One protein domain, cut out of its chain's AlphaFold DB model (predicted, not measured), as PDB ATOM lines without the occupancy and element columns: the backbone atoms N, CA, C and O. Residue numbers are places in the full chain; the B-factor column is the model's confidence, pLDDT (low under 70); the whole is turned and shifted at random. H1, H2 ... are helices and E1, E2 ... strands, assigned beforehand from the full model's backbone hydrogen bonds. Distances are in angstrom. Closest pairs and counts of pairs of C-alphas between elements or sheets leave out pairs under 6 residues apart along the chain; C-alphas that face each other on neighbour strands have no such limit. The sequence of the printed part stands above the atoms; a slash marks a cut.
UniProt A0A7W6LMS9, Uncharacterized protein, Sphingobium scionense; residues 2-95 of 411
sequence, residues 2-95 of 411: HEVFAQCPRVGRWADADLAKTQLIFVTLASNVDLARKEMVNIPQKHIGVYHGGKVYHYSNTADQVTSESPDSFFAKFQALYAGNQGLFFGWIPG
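This is residues 2 to 95 of the 411 residues of an uncharacterized protein of Sphingobium scionense (UniProt A0A7W6LMS9). One strongly twisted sheet of six strands curls round the helix H2 on one of its faces, and the short helix H1 lies on the opposite face. Between E2 and E3 a long loop, residues 30 to 45, runs away from the sheet and folds back on itself. The printed part has 94 residues with two named helices and six named strands, in the order H1 E1 E2 E3 E4 E5 H2 E6; the class is mixed, helices and strands. The sheet's order is E1 - E6 - E2 - E3 - E4 - E5, all antiparallel. The whole is compact, with a radius of gyration of the C-alphas of 12.3 A, and rounded, with spans of 34 by 31 by 22 A.

E2, residues 23 to 29, and E3, residues 46 to 52, are antiparallel neighbours at 156 degrees and form a hairpin; N 25 and O 49 are 3.0 A apart, within hydrogen-bond range. E4, residues 55 to 60, is the antiparallel neighbour of E3 at 139 degrees, with N 50 and O 57 at 2.8 A. E5, residues 65 to 69, is an edge strand beside E4, with N 58 and O 67 at 3.0 A. E2 to E5 form a meander, each strand the antiparallel neighbour of the one before. On the other side of E2 is E6, residues 86 to 91, with N 26 and O 89 at 2.8 A. E1, residues 11 to 13, is the other edge strand, beside E6, with N 12 and O 90 at 3.1 A. H2, residues 71 to 81, is on the sheet; its closest C-alphas to E6 are those of Gln 79 and Gln 86, 5.7 A, and to E4 those of Pro 71 and Val 56, 6.0 A. H1, residues 2 to 7, is on the opposite face at a height over the sheet of 9.3 A, only just over E6 and E2, with 3 of its 6 C-alphas falling on each. It runs slantwise to the strands, at 39 degrees to E2 on the local plane. H1 and H2 are apart. In H1 and H2 every O i to N i+4 pair is within hydrogen-bond range.

E2 and E3 are each 19.8 A long from first to last C-alpha, E6 16.2 A, H2 15.5 A, E4 14.6 A and E5 13.0 A. H1 begins at C-alpha 2 (21.989, -20.890, 38.418), H2 begins at C-alpha 71 (37.790, -27.612, 47.688), and E6 ends at C-alpha 91 (32.125, -24.382, 35.559).

The C-alphas farthest apart are those of Ala 36 and Ala 63, 35.4 A. The printed part has no cut. The link from E2 to E3 is long, 16 residues; in it residues 33 to 34 pair antiparallel with residues 39 to 40. The mean pLDDT of the printed part is 93.3, and no printed residue is under 70.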
ATOM      1  N   HIS A   2      22.490 -19.994  39.472       80.69
ATOM      2  CA  HIS A   2      21.989 -20.890  38.418       80.69
ATOM      3  C   HIS A   2      22.144 -20.287  37.006       80.69
ATOM      4  O   HIS A   2      22.619 -20.953  36.098       80.69
ATOM      5  N   GLU A   3      21.886 -18.983  36.866       81.62
ATOM      6  CA  GLU A   3      22.163 -18.221  35.638       81.62
ATOM      7  C   GLU A   3      23.651 -18.219  35.254       81.62
ATOM      8  O   GLU A   3      23.976 -18.258  34.074       81.62
ATOM      9  N   VAL A   4      24.558 -18.194  36.239       86.75
ATOM     10  CA  VAL A   4      26.014 -18.221  36.007       86.75
ATOM     11  C   VAL A   4      26.440 -19.605  35.523       86.75
ATOM     12  O   VAL A   4      27.229 -19.706  34.592       86.75
ATOM     13  N   PHE A   5      25.882 -20.667  36.111       89.69
ATOM     14  CA  PHE A   5      26.136 -22.048  35.704       89.69
ATOM     15  C   PHE A   5      25.751 -22.285  34.236       89.69
ATOM     16  O   PHE A   5      26.561 -22.796  33.467       89.69
ATOM     17  N   ALA A   6      24.570 -21.815  33.821       85.12
ATOM     18  CA  ALA A   6      24.106 -21.923  32.435       85.12
ATOM     19  C   ALA A   6      24.985 -21.154  31.429       85.12
ATOM     20  O   ALA A   6      25.054 -21.525  30.259       85.12
ATOM     21  N   GLN A   7      25.680 -20.106  31.882       84.81
ATOM     22  CA  GLN A   7      26.602 -19.306  31.067       84.81
ATOM     23  C   GLN A   7      28.030 -19.871  31.014       84.81
ATOM     24  O   GLN A   7      28.839 -19.398  30.214       84.81
ATOM     25  N   CYS A   8      28.377 -20.851  31.855       88.06
ATOM     26  CA  CYS A   8      29.710 -21.454  31.847       88.06
ATOM     27  C   CYS A   8      29.910 -22.217  30.531       88.06
ATOM     28  O   CYS A   8      29.057 -23.040  30.203       88.06
ATOM     29  N   PRO A   9      31.004 -22.028  29.777       84.44
ATOM     30  CA  PRO A   9      31.205 -22.712  28.492       84.44
ATOM     31  C   PRO A   9      31.208 -24.232  28.639       84.44
ATOM     32  O   PRO A   9      30.540 -24.949  27.892       84.44
ATOM     33  N   ARG A  10      31.860 -24.696  29.705       89.06
ATOM     34  CA  ARG A  10      31.909 -26.085  30.140       89.06
ATOM     35  C   ARG A  10      31.493 -26.173  31.598       89.06
ATOM     36  O   ARG A  10      31.894 -25.336  32.404       89.06
ATOM     37  N   VAL A  11      30.731 -27.209  31.923       94.19
ATOM     38  CA  VAL A  11      30.400 -27.606  33.294       94.19
ATOM     39  C   VAL A  11      30.660 -29.096  33.460       94.19
ATOM     40  O   VAL A  11      30.679 -29.839  32.477       94.19
ATOM     41  N   GLY A  12      30.856 -29.541  34.692       96.50
ATOM     42  CA  GLY A  12      31.060 -30.954  34.985       96.50
ATOM     43  C   GLY A  12      31.102 -31.238  36.475       96.50
ATOM     44  O   GLY A  12      30.936 -30.340  37.305       96.50
ATOM     45  N   ARG A  13      31.322 -32.504  36.828       97.69
ATOM     46  CA  ARG A  13      31.582 -32.891  38.218       97.69
ATOM     47  C   ARG A  13      32.969 -32.416  38.611       97.69
ATOM     48  O   ARG A  13      33.882 -32.458  37.796       97.69
ATOM     49  N   TRP A  14      33.145 -32.015  39.865       97.62
ATOM     50  CA  TRP A  14      34.437 -31.523  40.351       97.62
ATOM     51  C   TRP A  14      35.588 -32.526  40.182       97.62
ATOM     52  O   TRP A  14      36.723 -32.120  39.971       97.62
ATOM     53  N   ALA A  15      35.293 -33.827  40.203       96.69
ATOM     54  CA  ALA A  15      36.281 -34.874  39.945       96.69
ATOM     55  C   ALA A  15      36.928 -34.782  38.547       96.69
ATOM     56  O   ALA A  15      38.056 -35.233  38.375       96.69
ATOM     57  N   ASP A  16      36.239 -34.171  37.578       96.12
ATOM     58  CA  ASP A  16      36.709 -33.991  36.199       96.12
ATOM     59  C   ASP A  16      37.279 -32.577  35.956       96.12
ATOM     60  O   ASP A  16      37.498 -32.176  34.809       96.12
ATOM     61  N   ALA A  17      37.440 -31.778  37.016       95.25
ATOM     62  CA  ALA A  17      37.839 -30.381  36.918       95.25
ATOM     63  C   ALA A  17      39.344 -30.233  36.637       95.25
ATOM     64  O   ALA A  17      40.175 -30.951  37.192       95.25
ATOM     65  N   ASP A  18      39.710 -29.240  35.823       93.94
ATOM     66  CA  ASP A  18      41.115 -28.901  35.575       93.94
ATOM     67  C   ASP A  18      41.648 -28.027  36.718       93.94
ATOM     68  O   ASP A  18      41.356 -26.834  36.798       93.94
ATOM     69  N   LEU A  19      42.411 -28.631  37.629       94.69
ATOM     70  CA  LEU A  19      42.951 -27.957  38.813       94.69
ATOM     71  C   LEU A  19      44.098 -26.978  38.500       94.69
ATOM     72  O   LEU A  19      44.483 -26.196  39.368       94.69
ATOM     73  N   ALA A  20      44.636 -26.971  37.277       93.81
ATOM     74  CA  ALA A  20      45.604 -25.955  36.859       93.81
ATOM     75  C   ALA A  20      44.925 -24.629  36.466       93.81
ATOM     76  O   ALA A  20      45.586 -23.594  36.361       93.81
ATOM     77  N   LYS A  21      43.603 -24.639  36.257       92.81
ATOM     78  CA  LYS A  21      42.834 -23.514  35.727       92.81
ATOM     79  C   LYS A  21      42.076 -22.769  36.828       92.81
ATOM     80  O   LYS A  21      41.514 -23.368  37.743       92.81
ATOM     81  N   THR A  22      41.969 -21.447  36.689       95.88
ATOM     82  CA  THR A  22      40.968 -20.669  37.433       95.88
ATOM     83  C   THR A  22      39.575 -20.985  36.901       95.88
ATOM     84  O   THR A  22      39.314 -20.806  35.712       95.88
ATOM     85  N   GLN A  23      38.663 -21.420  37.765       96.62
ATOM     86  CA  GLN A  23      37.307 -21.804  37.365       96.62
ATOM     87  C   GLN A  23      36.308 -21.584  38.496       96.62
ATOM     88  O   GLN A  23      36.680 -21.344  39.642       96.62
ATOM     89  N   LEU A  24      35.023 -21.651  38.181       97.56
ATOM     90  CA  LEU A  24      33.962 -21.603  39.172       97.56
ATOM     91  C   LEU A  24      33.762 -22.989  39.781       97.56
ATOM     92  O   LEU A  24      33.852 -24.005  39.089       97.56
ATOM     93  N   ILE A  25      33.458 -23.016  41.071       97.94
ATOM     94  CA  ILE A  25      33.063 -24.215  41.807       97.94
ATOM     95  C   ILE A  25      31.683 -23.983  42.411       97.94
ATOM     96  O   ILE A  25      31.407 -22.917  42.965       97.94
ATOM     97  N   PHE A  26      30.804 -24.968  42.279       97.56
ATOM     98  CA  PHE A  26      29.414 -24.896  42.707       97.56
ATOM     99  C   PHE A  26      29.090 -26.060  43.635       97.56
ATOM    100  O   PHE A  26      29.495 -27.194  43.375       97.56
ATOM    101  N   VAL A  27      28.302 -25.788  44.674       96.69
ATOM    102  CA  VAL A  27      27.709 -26.808  45.545       96.69
ATOM    103  C   VAL A  27      26.203 -26.631  45.576       96.69
ATOM    104  O   VAL A  27      25.709 -25.537  45.836       96.69
ATOM    105  N   THR A  28      25.468 -27.706  45.323       95.94
ATOM    106  CA  THR A  28      24.017 -27.812  45.541       95.94
ATOM    107  C   THR A  28      23.633 -29.291  45.556       95.94
ATOM    108  O   THR A  28      24.486 -30.145  45.317       95.94
ATOM    109  N   LEU A  29      22.366 -29.624  45.798       95.81
ATOM    110  CA  LEU A  29      21.868 -30.996  45.703       95.81
ATOM    111  C   LEU A  29      22.209 -31.609  44.341       95.81
ATOM    112  O   LEU A  29      21.947 -31.003  43.303       95.81
ATOM    113  N   ALA A  30      22.738 -32.834  44.332       94.94
ATOM    114  CA  ALA A  30      23.155 -33.484  43.091       94.94
ATOM    115  C   ALA A  30      22.001 -33.647  42.082       94.94
ATOM    116  O   ALA A  30      22.213 -33.548  40.877       94.94
ATOM    117  N   SER A  31      20.770 -33.826  42.574       95.25
ATOM    118  CA  SER A  31      19.546 -33.908  41.766       95.25
ATOM    119  C   SER A  31      19.140 -32.590  41.099       95.25
ATOM    120  O   SER A  31      18.258 -32.595  40.247       95.25
ATOM    121  N   ASN A  32      19.741 -31.463  41.488       94.81
ATOM    122  CA  ASN A  32      19.396 -30.137  40.976       94.81
ATOM    123  C   ASN A  32      20.267 -29.693  39.800       94.81
ATOM    124  O   ASN A  32      20.125 -28.551  39.361       94.81
ATOM    125  N   VAL A  33      21.177 -30.544  39.322       95.62
ATOM    126  CA  VAL A  33      22.081 -30.228  38.215       95.62
ATOM    127  C   VAL A  33      21.876 -31.217  37.078       95.62
ATOM    128  O   VAL A  33      22.065 -32.421  37.244       95.62
ATOM    129  N   ASP A  34      21.556 -30.687  35.902       95.00
ATOM    130  CA  ASP A  34      21.583 -31.420  34.641       95.00
ATOM    131  C   ASP A  34      22.809 -30.958  33.846       95.00
ATOM    132  O   ASP A  34      22.820 -29.890  33.231       95.00
ATOM    133  N   LEU A  35      23.877 -31.760  33.887       93.38
ATOM    134  CA  LEU A  35      25.135 -31.452  33.199       93.38
ATOM    135  C   LEU A  35      24.992 -31.475  31.676       93.38
ATOM    136  O   LEU A  35      25.695 -30.728  30.999       93.38
ATOM    137  N   ALA A  36      24.090 -32.301  31.139       88.06
ATOM    138  CA  ALA A  36      23.874 -32.396  29.699       88.06
ATOM    139  C   ALA A  36      23.164 -31.144  29.170       88.06
ATOM    140  O   ALA A  36      23.513 -30.641  28.104       88.06
ATOM    141  N   ARG A  37      22.208 -30.611  29.940       85.25
ATOM    142  CA  ARG A  37      21.504 -29.360  29.614       85.25
ATOM    143  C   ARG A  37      22.214 -28.099  30.106       85.25
ATOM    144  O   ARG A  37      21.808 -27.003  29.739       85.25
ATOM    145  N   LYS A  38      23.277 -28.239  30.907       89.56
ATOM    146  CA  LYS A  38      23.958 -27.133  31.608       89.56
ATOM    147  C   LYS A  38      22.993 -26.339  32.497       89.56
ATOM    148  O   LYS A  38      23.104 -25.123  32.634       89.56
ATOM    149  N   GLU A  39      22.046 -27.034  33.116       90.81
ATOM    150  CA  GLU A  39      21.001 -26.433  33.938       90.81
ATOM    151  C   GLU A  39      21.251 -26.690  35.423       90.81
ATOM    152  O   GLU A  39      21.701 -27.761  35.837       90.81
ATOM    153  N   MET A  40      20.920 -25.690  36.236       92.69
ATOM    154  CA  MET A  40      20.904 -25.784  37.690       92.69
ATOM    155  C   MET A  40      19.583 -25.211  38.200       92.69
ATOM    156  O   MET A  40      19.204 -24.099  37.836       92.69
ATOM    157  N   VAL A  41      18.880 -25.940  39.065       91.00
ATOM    158  CA  VAL A  41      17.575 -25.498  39.576       91.00
ATOM    159  C   VAL A  41      17.716 -24.223  40.420       91.00
ATOM    160  O   VAL A  41      18.650 -24.050  41.217       91.00
ATOM    161  N   ASN A  42      16.761 -23.298  40.282       89.56
ATOM    162  CA  ASN A  42      16.753 -22.075  41.073       89.56
ATOM    163  C   ASN A  42      16.234 -22.297  42.509       89.56
ATOM    164  O   ASN A  42      15.103 -21.946  42.821       89.56
ATOM    165  N   ILE A  43      17.077 -22.838  43.393       86.25
ATOM    166  CA  ILE A  43      16.765 -22.992  44.828       86.25
ATOM    167  C   ILE A  43      17.665 -22.134  45.740       86.25
ATOM    168  O   ILE A  43      18.738 -21.728  45.289       86.25
ATOM    169  N   PRO A  44      17.285 -21.871  47.008       85.19
ATOM    170  CA  PRO A  44      18.134 -21.148  47.962       85.19
ATOM    171  C   PRO A  44      19.395 -21.910  48.403       85.19
ATOM    172  O   PRO A  44      20.426 -21.287  48.636       85.19
ATOM    173  N   GLN A  45      19.335 -23.245  48.511       90.06
ATOM    174  CA  GLN A  45      20.455 -24.076  48.986       90.06
ATOM    175  C   GLN A  45      21.446 -24.369  47.856       90.06
ATOM    176  O   GLN A  45      21.449 -25.434  47.231       90.06
ATOM    177  N   LYS A  46      22.262 -23.367  47.550       91.12
ATOM    178  CA  LYS A  46      23.356 -23.465  46.590       91.12
ATOM    179  C   LYS A  46      24.445 -22.467  46.949       91.12
ATOM    180  O   LYS A  46      24.135 -21.353  47.370       91.12
ATOM    181  N   HIS A  47      25.699 -22.848  46.733       94.44
ATOM    182  CA  HIS A  47      26.865 -21.997  46.967       94.44
ATOM    183  C   HIS A  47      27.798 -21.975  45.750       94.44
ATOM    184  O   HIS A  47      27.880 -22.953  45.009       94.44
ATOM    185  N   ILE A  48      28.485 -20.851  45.533       95.81
ATOM    186  CA  ILE A  48      29.455 -20.660  44.445       95.81
ATOM    187  C   ILE A  48      30.747 -20.075  45.006       95.81
ATOM    188  O   ILE A  48      30.712 -19.230  45.901       95.81
ATOM    189  N   GLY A  49      31.877 -20.495  44.453       96.56
ATOM    190  CA  GLY A  49      33.175 -19.879  44.684       96.56
ATOM    191  C   GLY A  49      34.003 -19.803  43.407       96.56
ATOM    192  O   GLY A  49      33.645 -20.371  42.373       96.56
ATOM    193  N   VAL A  50      35.133 -19.110  43.497       97.69
ATOM    194  CA  VAL A  50      36.183 -19.106  42.476       97.69
ATOM    195  C   VAL A  50      37.313 -19.996  42.962       97.69
ATOM    196  O   VAL A  50      37.927 -19.720  43.988       97.69
ATOM    197  N   TYR A  51      37.585 -21.068  42.233       97.94
ATOM    198  CA  TYR A  51      38.765 -21.885  42.440       97.94
ATOM    199  C   TYR A  51      39.978 -21.244  41.761       97.94
ATOM    200  O   TYR A  51      39.936 -20.950  40.566       97.94
ATOM    201  N   HIS A  52      41.060 -21.056  42.514       97.19
ATOM    202  CA  HIS A  52      42.355 -20.613  42.005       97.19
ATOM    203  C   HIS A  52      43.483 -21.108  42.916       97.19
ATOM    204  O   HIS A  52      43.412 -20.949  44.136       97.19
ATOM    205  N   GLY A  53      44.530 -21.703  42.334       95.12
ATOM    206  CA  GLY A  53      45.744 -22.082  43.069       95.12
ATOM    207  C   GLY A  53      45.488 -23.002  44.269       95.12
ATOM    208  O   GLY A  53      46.039 -22.779  45.345       95.12
ATOM    209  N   GLY A  54      44.603 -23.996  44.121       96.69
ATOM    210  CA  GLY A  54      44.268 -24.944  45.192       96.69
ATOM    211  C   GLY A  54      43.296 -24.425  46.258       96.69
ATOM    212  O   GLY A  54      42.984 -25.159  47.195       96.69
ATOM    213  N   LYS A  55      42.790 -23.193  46.130       97.88
ATOM    214  CA  LYS A  55      41.839 -22.586  47.071       97.88
ATOM    215  C   LYS A  55      40.532 -22.216  46.390       97.88
ATOM    216  O   LYS A  55      40.513 -21.871  45.213       97.88
ATOM    217  N   VAL A  56      39.452 -22.238  47.160       98.00
ATOM    218  CA  VAL A  56      38.129 -21.740  46.788       98.00
ATOM    219  C   VAL A  56      37.870 -20.436  47.521       98.00
ATOM    220  O   VAL A  56      37.747 -20.426  48.744       98.00
ATOM    221  N   TYR A  57      37.758 -19.348  46.770       97.69
ATOM    222  CA  TYR A  57      37.402 -18.022  47.261       97.69
ATOM    223  C   TYR A  57      35.894 -17.830  47.154       97.69
ATOM    224  O   TYR A  57      35.326 -17.940  46.066       97.69
ATOM    225  N   HIS A  58      35.226 -17.546  48.268       95.38
ATOM    226  CA  HIS A  58      33.775 -17.364  48.287       95.38
ATOM    227  C   HIS A  58      33.334 -16.418  49.404       95.38
ATOM    228  O   HIS A  58      34.040 -16.224  50.398       95.38
ATOM    229  N   TYR A  59      32.165 -15.805  49.221       93.19
ATOM    230  CA  TYR A  59      31.607 -14.868  50.190       93.19
ATOM    231  C   TYR A  59      30.958 -15.614  51.355       93.19
ATOM    232  O   TYR A  59      30.072 -16.449  51.157       93.19
ATOM    233  N   SER A  60      31.383 -15.295  52.575       88.75
ATOM    234  CA  SER A  60      30.779 -15.814  53.798       88.75
ATOM    235  C   SER A  60      29.819 -14.779  54.372       88.75
ATOM    236  O   SER A  60      30.264 -13.762  54.893       88.75
ATOM    237  N   ASN A  61      28.513 -15.061  54.354       85.69
ATOM    238  CA  ASN A  61      27.511 -14.172  54.961       85.69
ATOM    239  C   ASN A  61      27.722 -14.000  56.474       85.69
ATOM    240  O   ASN A  61      27.398 -12.959  57.025       85.69
ATOM    241  N   THR A  62      28.261 -15.016  57.156       85.25
ATOM    242  CA  THR A  62      28.509 -14.962  58.606       85.25
ATOM    243  C   THR A  62      29.705 -14.083  58.957       85.25
ATOM    244  O   THR A  62      29.690 -13.420  59.985       85.25
ATOM    245  N   ALA A  63      30.748 -14.100  58.124       88.00
ATOM    246  CA  ALA A  63      31.959 -13.314  58.359       88.00
ATOM    247  C   ALA A  63      31.938 -11.956  57.636       88.00
ATOM    248  O   ALA A  63      32.874 -11.182  57.800       88.00
ATOM    249  N   ASP A  64      30.914 -11.718  56.814       92.38
ATOM    250  CA  ASP A  64      30.736 -10.548  55.950       92.38
ATOM    251  C   ASP A  64      31.987 -10.189  55.126       92.38
ATOM    252  O   ASP A  64      32.360  -9.033  54.956       92.38
ATOM    253  N   GLN A  65      32.689 -11.216  54.639       93.62
ATOM    254  CA  GLN A  65      33.930 -11.062  53.883       93.62
ATOM    255  C   GLN A  65      34.161 -12.229  52.922       93.62
ATOM    256  O   GLN A  65      33.585 -13.317  53.056       93.62
ATOM    257  N   VAL A  66      35.066 -12.022  51.963       94.50
ATOM    258  CA  VAL A  66      35.597 -13.106  51.132       94.50
ATOM    259  C   VAL A  66      36.516 -13.974  51.985       94.50
ATOM    260  O   VAL A  66      37.485 -13.494  52.568       94.50
ATOM    261  N   THR A  67      36.217 -15.267  52.040       95.12
ATOM    262  CA  THR A  67      37.046 -16.274  52.710       95.12
ATOM    263  C   THR A  67      37.634 -17.239  51.689       95.12
ATOM    264  O   THR A  67      37.141 -17.330  50.563       95.12
ATOM    265  N   SER A  68      38.699 -17.950  52.068       96.50
ATOM    266  CA  SER A  68      39.306 -18.979  51.225       96.50
ATOM    267  C   SER A  68      39.488 -20.280  51.992       96.50
ATOM    268  O   SER A  68      40.033 -20.259  53.095       96.50
ATOM    269  N   GLU A  69      39.114 -21.401  51.393       96.88
ATOM    270  CA  GLU A  69      39.299 -22.744  51.953       96.88
ATOM    271  C   GLU A  69      39.673 -23.743  50.841       96.88
ATOM    272  O   GLU A  69      39.676 -23.375  49.666       96.88
ATOM    273  N   SER A  70      40.066 -24.977  51.171       97.75
ATOM    274  CA  SER A  70      40.315 -26.000  50.140       97.75
ATOM    275  C   SER A  70      38.991 -26.451  49.498       97.75
ATOM    276  O   SER A  70      37.937 -26.286  50.118       97.75
ATOM    277  N   PRO A  71      39.001 -27.047  48.289       97.50
ATOM    278  CA  PRO A  71      37.790 -27.612  47.688       97.50
ATOM    279  C   PRO A  71      37.071 -28.624  48.593       97.50
ATOM    280  O   PRO A  71      35.844 -28.603  48.674       97.50
ATOM    281  N   ASP A  72      37.825 -29.451  49.322       97.31
ATOM    282  CA  ASP A  72      37.261 -30.452  50.234       97.31
ATOM    283  C   ASP A  72      36.603 -29.805  51.455       97.31
ATOM    284  O   ASP A  72      35.489 -30.174  51.824       97.31
ATOM    285  N   SER A  73      37.253 -28.805  52.064       97.06
ATOM    286  CA  SER A  73      36.665 -28.047  53.175       97.06
ATOM    287  C   SER A  73      35.411 -27.298  52.730       97.06
ATOM    288  O   SER A  73      34.383 -27.383  53.404       97.06
ATOM    289  N   PHE A  74      35.471 -26.669  51.552       96.62
ATOM    290  CA  PHE A  74      34.344 -25.981  50.936       96.62
ATOM    291  C   PHE A  74      33.153 -26.925  50.771       96.62
ATOM    292  O   PHE A  74      32.042 -26.616  51.202       96.62
ATOM    293  N   PHE A  75      33.380 -28.109  50.199       97.44
ATOM    294  CA  PHE A  75      32.327 -29.097  50.010       97.44
ATOM    295  C   PHE A  75      31.785 -29.639  51.335       97.44
ATOM    296  O   PHE A  75      30.572 -29.635  51.530       97.44
ATOM    297  N   ALA A  76      32.656 -30.041  52.265       96.81
ATOM    298  CA  ALA A  76      32.259 -30.587  53.562       96.81
ATOM    299  C   ALA A  76      31.396 -29.601  54.361       96.81
ATOM    300  O   ALA A  76      30.382 -29.984  54.947       96.81
ATOM    301  N   LYS A  77      31.753 -28.314  54.327       94.44
ATOM    302  CA  LYS A  77      30.989 -27.233  54.951       94.44
ATOM    303  C   LYS A  77      29.562 -27.158  54.415       94.44
ATOM    304  O   LYS A  77      28.616 -27.170  55.199       94.44
ATOM    305  N   PHE A  78      29.378 -27.110  53.097       94.12
ATOM    306  CA  PHE A  78      28.034 -27.014  52.515       94.12
ATOM    307  C   PHE A  78      27.263 -28.339  52.556       94.12
ATOM    308  O   PHE A  78      26.040 -28.316  52.679       94.12
ATOM    309  N   GLN A  79      27.954 -29.482  52.563       95.50
ATOM    310  CA  GLN A  79      27.357 -30.794  52.818       95.50
ATOM    311  C   GLN A  79      26.793 -30.914  54.243       95.50
ATOM    312  O   GLN A  79      25.781 -31.582  54.435       95.50
ATOM    313  N   ALA A  80      27.414 -30.266  55.233       94.25
ATOM    314  CA  ALA A  80      26.896 -30.210  56.600       94.25
ATOM    315  C   ALA A  80      25.765 -29.179  56.774       94.25
ATOM    316  O   ALA A  80      24.872 -29.379  57.594       94.25
ATOM    317  N   LEU A  81      25.802 -28.073  56.021       92.19
ATOM    318  CA  LEU A  81      24.825 -26.983  56.132       92.19
ATOM    319  C   LEU A  81      23.515 -27.241  55.377       92.19
ATOM    320  O   LEU A  81      22.466 -26.754  55.798       92.19
ATOM    321  N   TYR A  82      23.561 -27.943  54.244       92.88
ATOM    322  CA  TYR A  82      22.397 -28.171  53.387       92.88
ATOM    323  C   TYR A  82      21.848 -29.590  53.535       92.88
ATOM    324  O   TYR A  82      22.585 -30.550  53.740       92.88
ATOM    325  N   ALA A  83      20.527 -29.727  53.411       89.75
ATOM    326  CA  ALA A  83      19.868 -31.020  53.532       89.75
ATOM    327  C   ALA A  83      20.075 -31.860  52.263       89.75
ATOM    328  O   ALA A  83      19.972 -31.343  51.152       89.75
ATOM    329  N   GLY A  84      20.296 -33.167  52.433       92.62
ATOM    330  CA  GLY A  84      20.407 -34.146  51.347       92.62
ATOM    331  C   GLY A  84      21.813 -34.300  50.754       92.62
ATOM    332  O   GLY A  84      22.795 -33.750  51.256       92.62
ATOM    333  N   ASN A  85      21.908 -35.098  49.687       94.75
ATOM    334  CA  ASN A  85      23.176 -35.439  49.041       94.75
ATOM    335  C   ASN A  85      23.641 -34.300  48.122       94.75
ATOM    336  O   ASN A  85      23.096 -34.121  47.024       94.75
ATOM    337  N   GLN A  86      24.617 -33.516  48.578       97.00
ATOM    338  CA  GLN A  86      25.164 -32.430  47.778       97.00
ATOM    339  C   GLN A  86      26.106 -32.993  46.708       97.00
ATOM    340  O   GLN A  86      26.755 -34.020  46.883       97.00
ATOM    341  N   GLY A  87      26.180 -32.303  45.578       96.50
ATOM    342  CA  GLY A  87      27.188 -32.504  44.551       96.50
ATOM    343  C   GLY A  87      28.133 -31.309  44.490       96.50
ATOM    344  O   GLY A  87      27.733 -30.172  44.758       96.50
ATOM    345  N   LEU A  88      29.380 -31.581  44.112       97.62
ATOM    346  CA  LEU A  88      30.396 -30.577  43.821       97.62
ATOM    347  C   LEU A  88      30.626 -30.539  42.309       97.62
ATOM    348  O   LEU A  88      30.913 -31.565  41.682       97.62
ATOM    349  N   PHE A  89      30.494 -29.358  41.720       98.12
ATOM    350  CA  PHE A  89      30.542 -29.156  40.275       98.12
ATOM    351  C   PHE A  89      31.529 -28.048  39.928       98.12
ATOM    352  O   PHE A  89      31.707 -27.116  40.711       98.12
ATOM    353  N   PHE A  90      32.139 -28.116  38.748       97.69
ATOM    354  CA  PHE A  90      32.900 -26.997  38.195       97.69
ATOM    355  C   PHE A  90      32.140 -26.338  37.046       97.69
ATOM    356  O   PHE A  90      31.300 -26.961  36.391       97.69
ATOM    357  N   GLY A  91      32.484 -25.083  36.781       95.12
ATOM    358  CA  GLY A  91      32.125 -24.382  35.559       95.12
ATOM    359  C   GLY A  91      33.262 -23.475  35.115       95.12
ATOM    360  O   GLY A  91      33.865 -22.771  35.919       95.12
ATOM    361  N   TRP A  92      33.580 -23.502  33.831       92.56
ATOM    362  CA  TRP A  92      34.519 -22.563  33.225       92.56
ATOM    363  C   TRP A  92      33.978 -21.133  33.278       92.56
ATOM    364  O   TRP A  92      32.761 -20.938  33.289       92.56
ATOM    365  N   ILE A  93      34.861 -20.131  33.335       90.81
ATOM    366  CA  ILE A  93      34.431 -18.740  33.522       90.81
ATOM    367  C   ILE A  93      33.549 -18.327  32.330       90.81
ATOM    368  O   ILE A  93      33.978 -18.477  31.185       90.81
ATOM    369  N   PRO A  94      32.327 -17.806  32.556       86.31
ATOM    370  CA  PRO A  94      31.459 -17.339  31.480       86.31
ATOM    371  C   PRO A  94      32.172 -16.444  30.462       86.31
ATOM    372  O   PRO A  94      32.806 -15.452  30.823       86.31
ATOM    373  N   GLY A  95      32.052 -16.803  29.181       84.12
ATOM    374  CA  GLY A  95      32.616 -16.058  28.054       84.12
ATOM    375  C   GLY A  95      34.130 -16.190  27.857       84.12
ATOM    376  O   GLY A  95      34.671 -15.512  26.986       84.12
TER     377      GLY A  95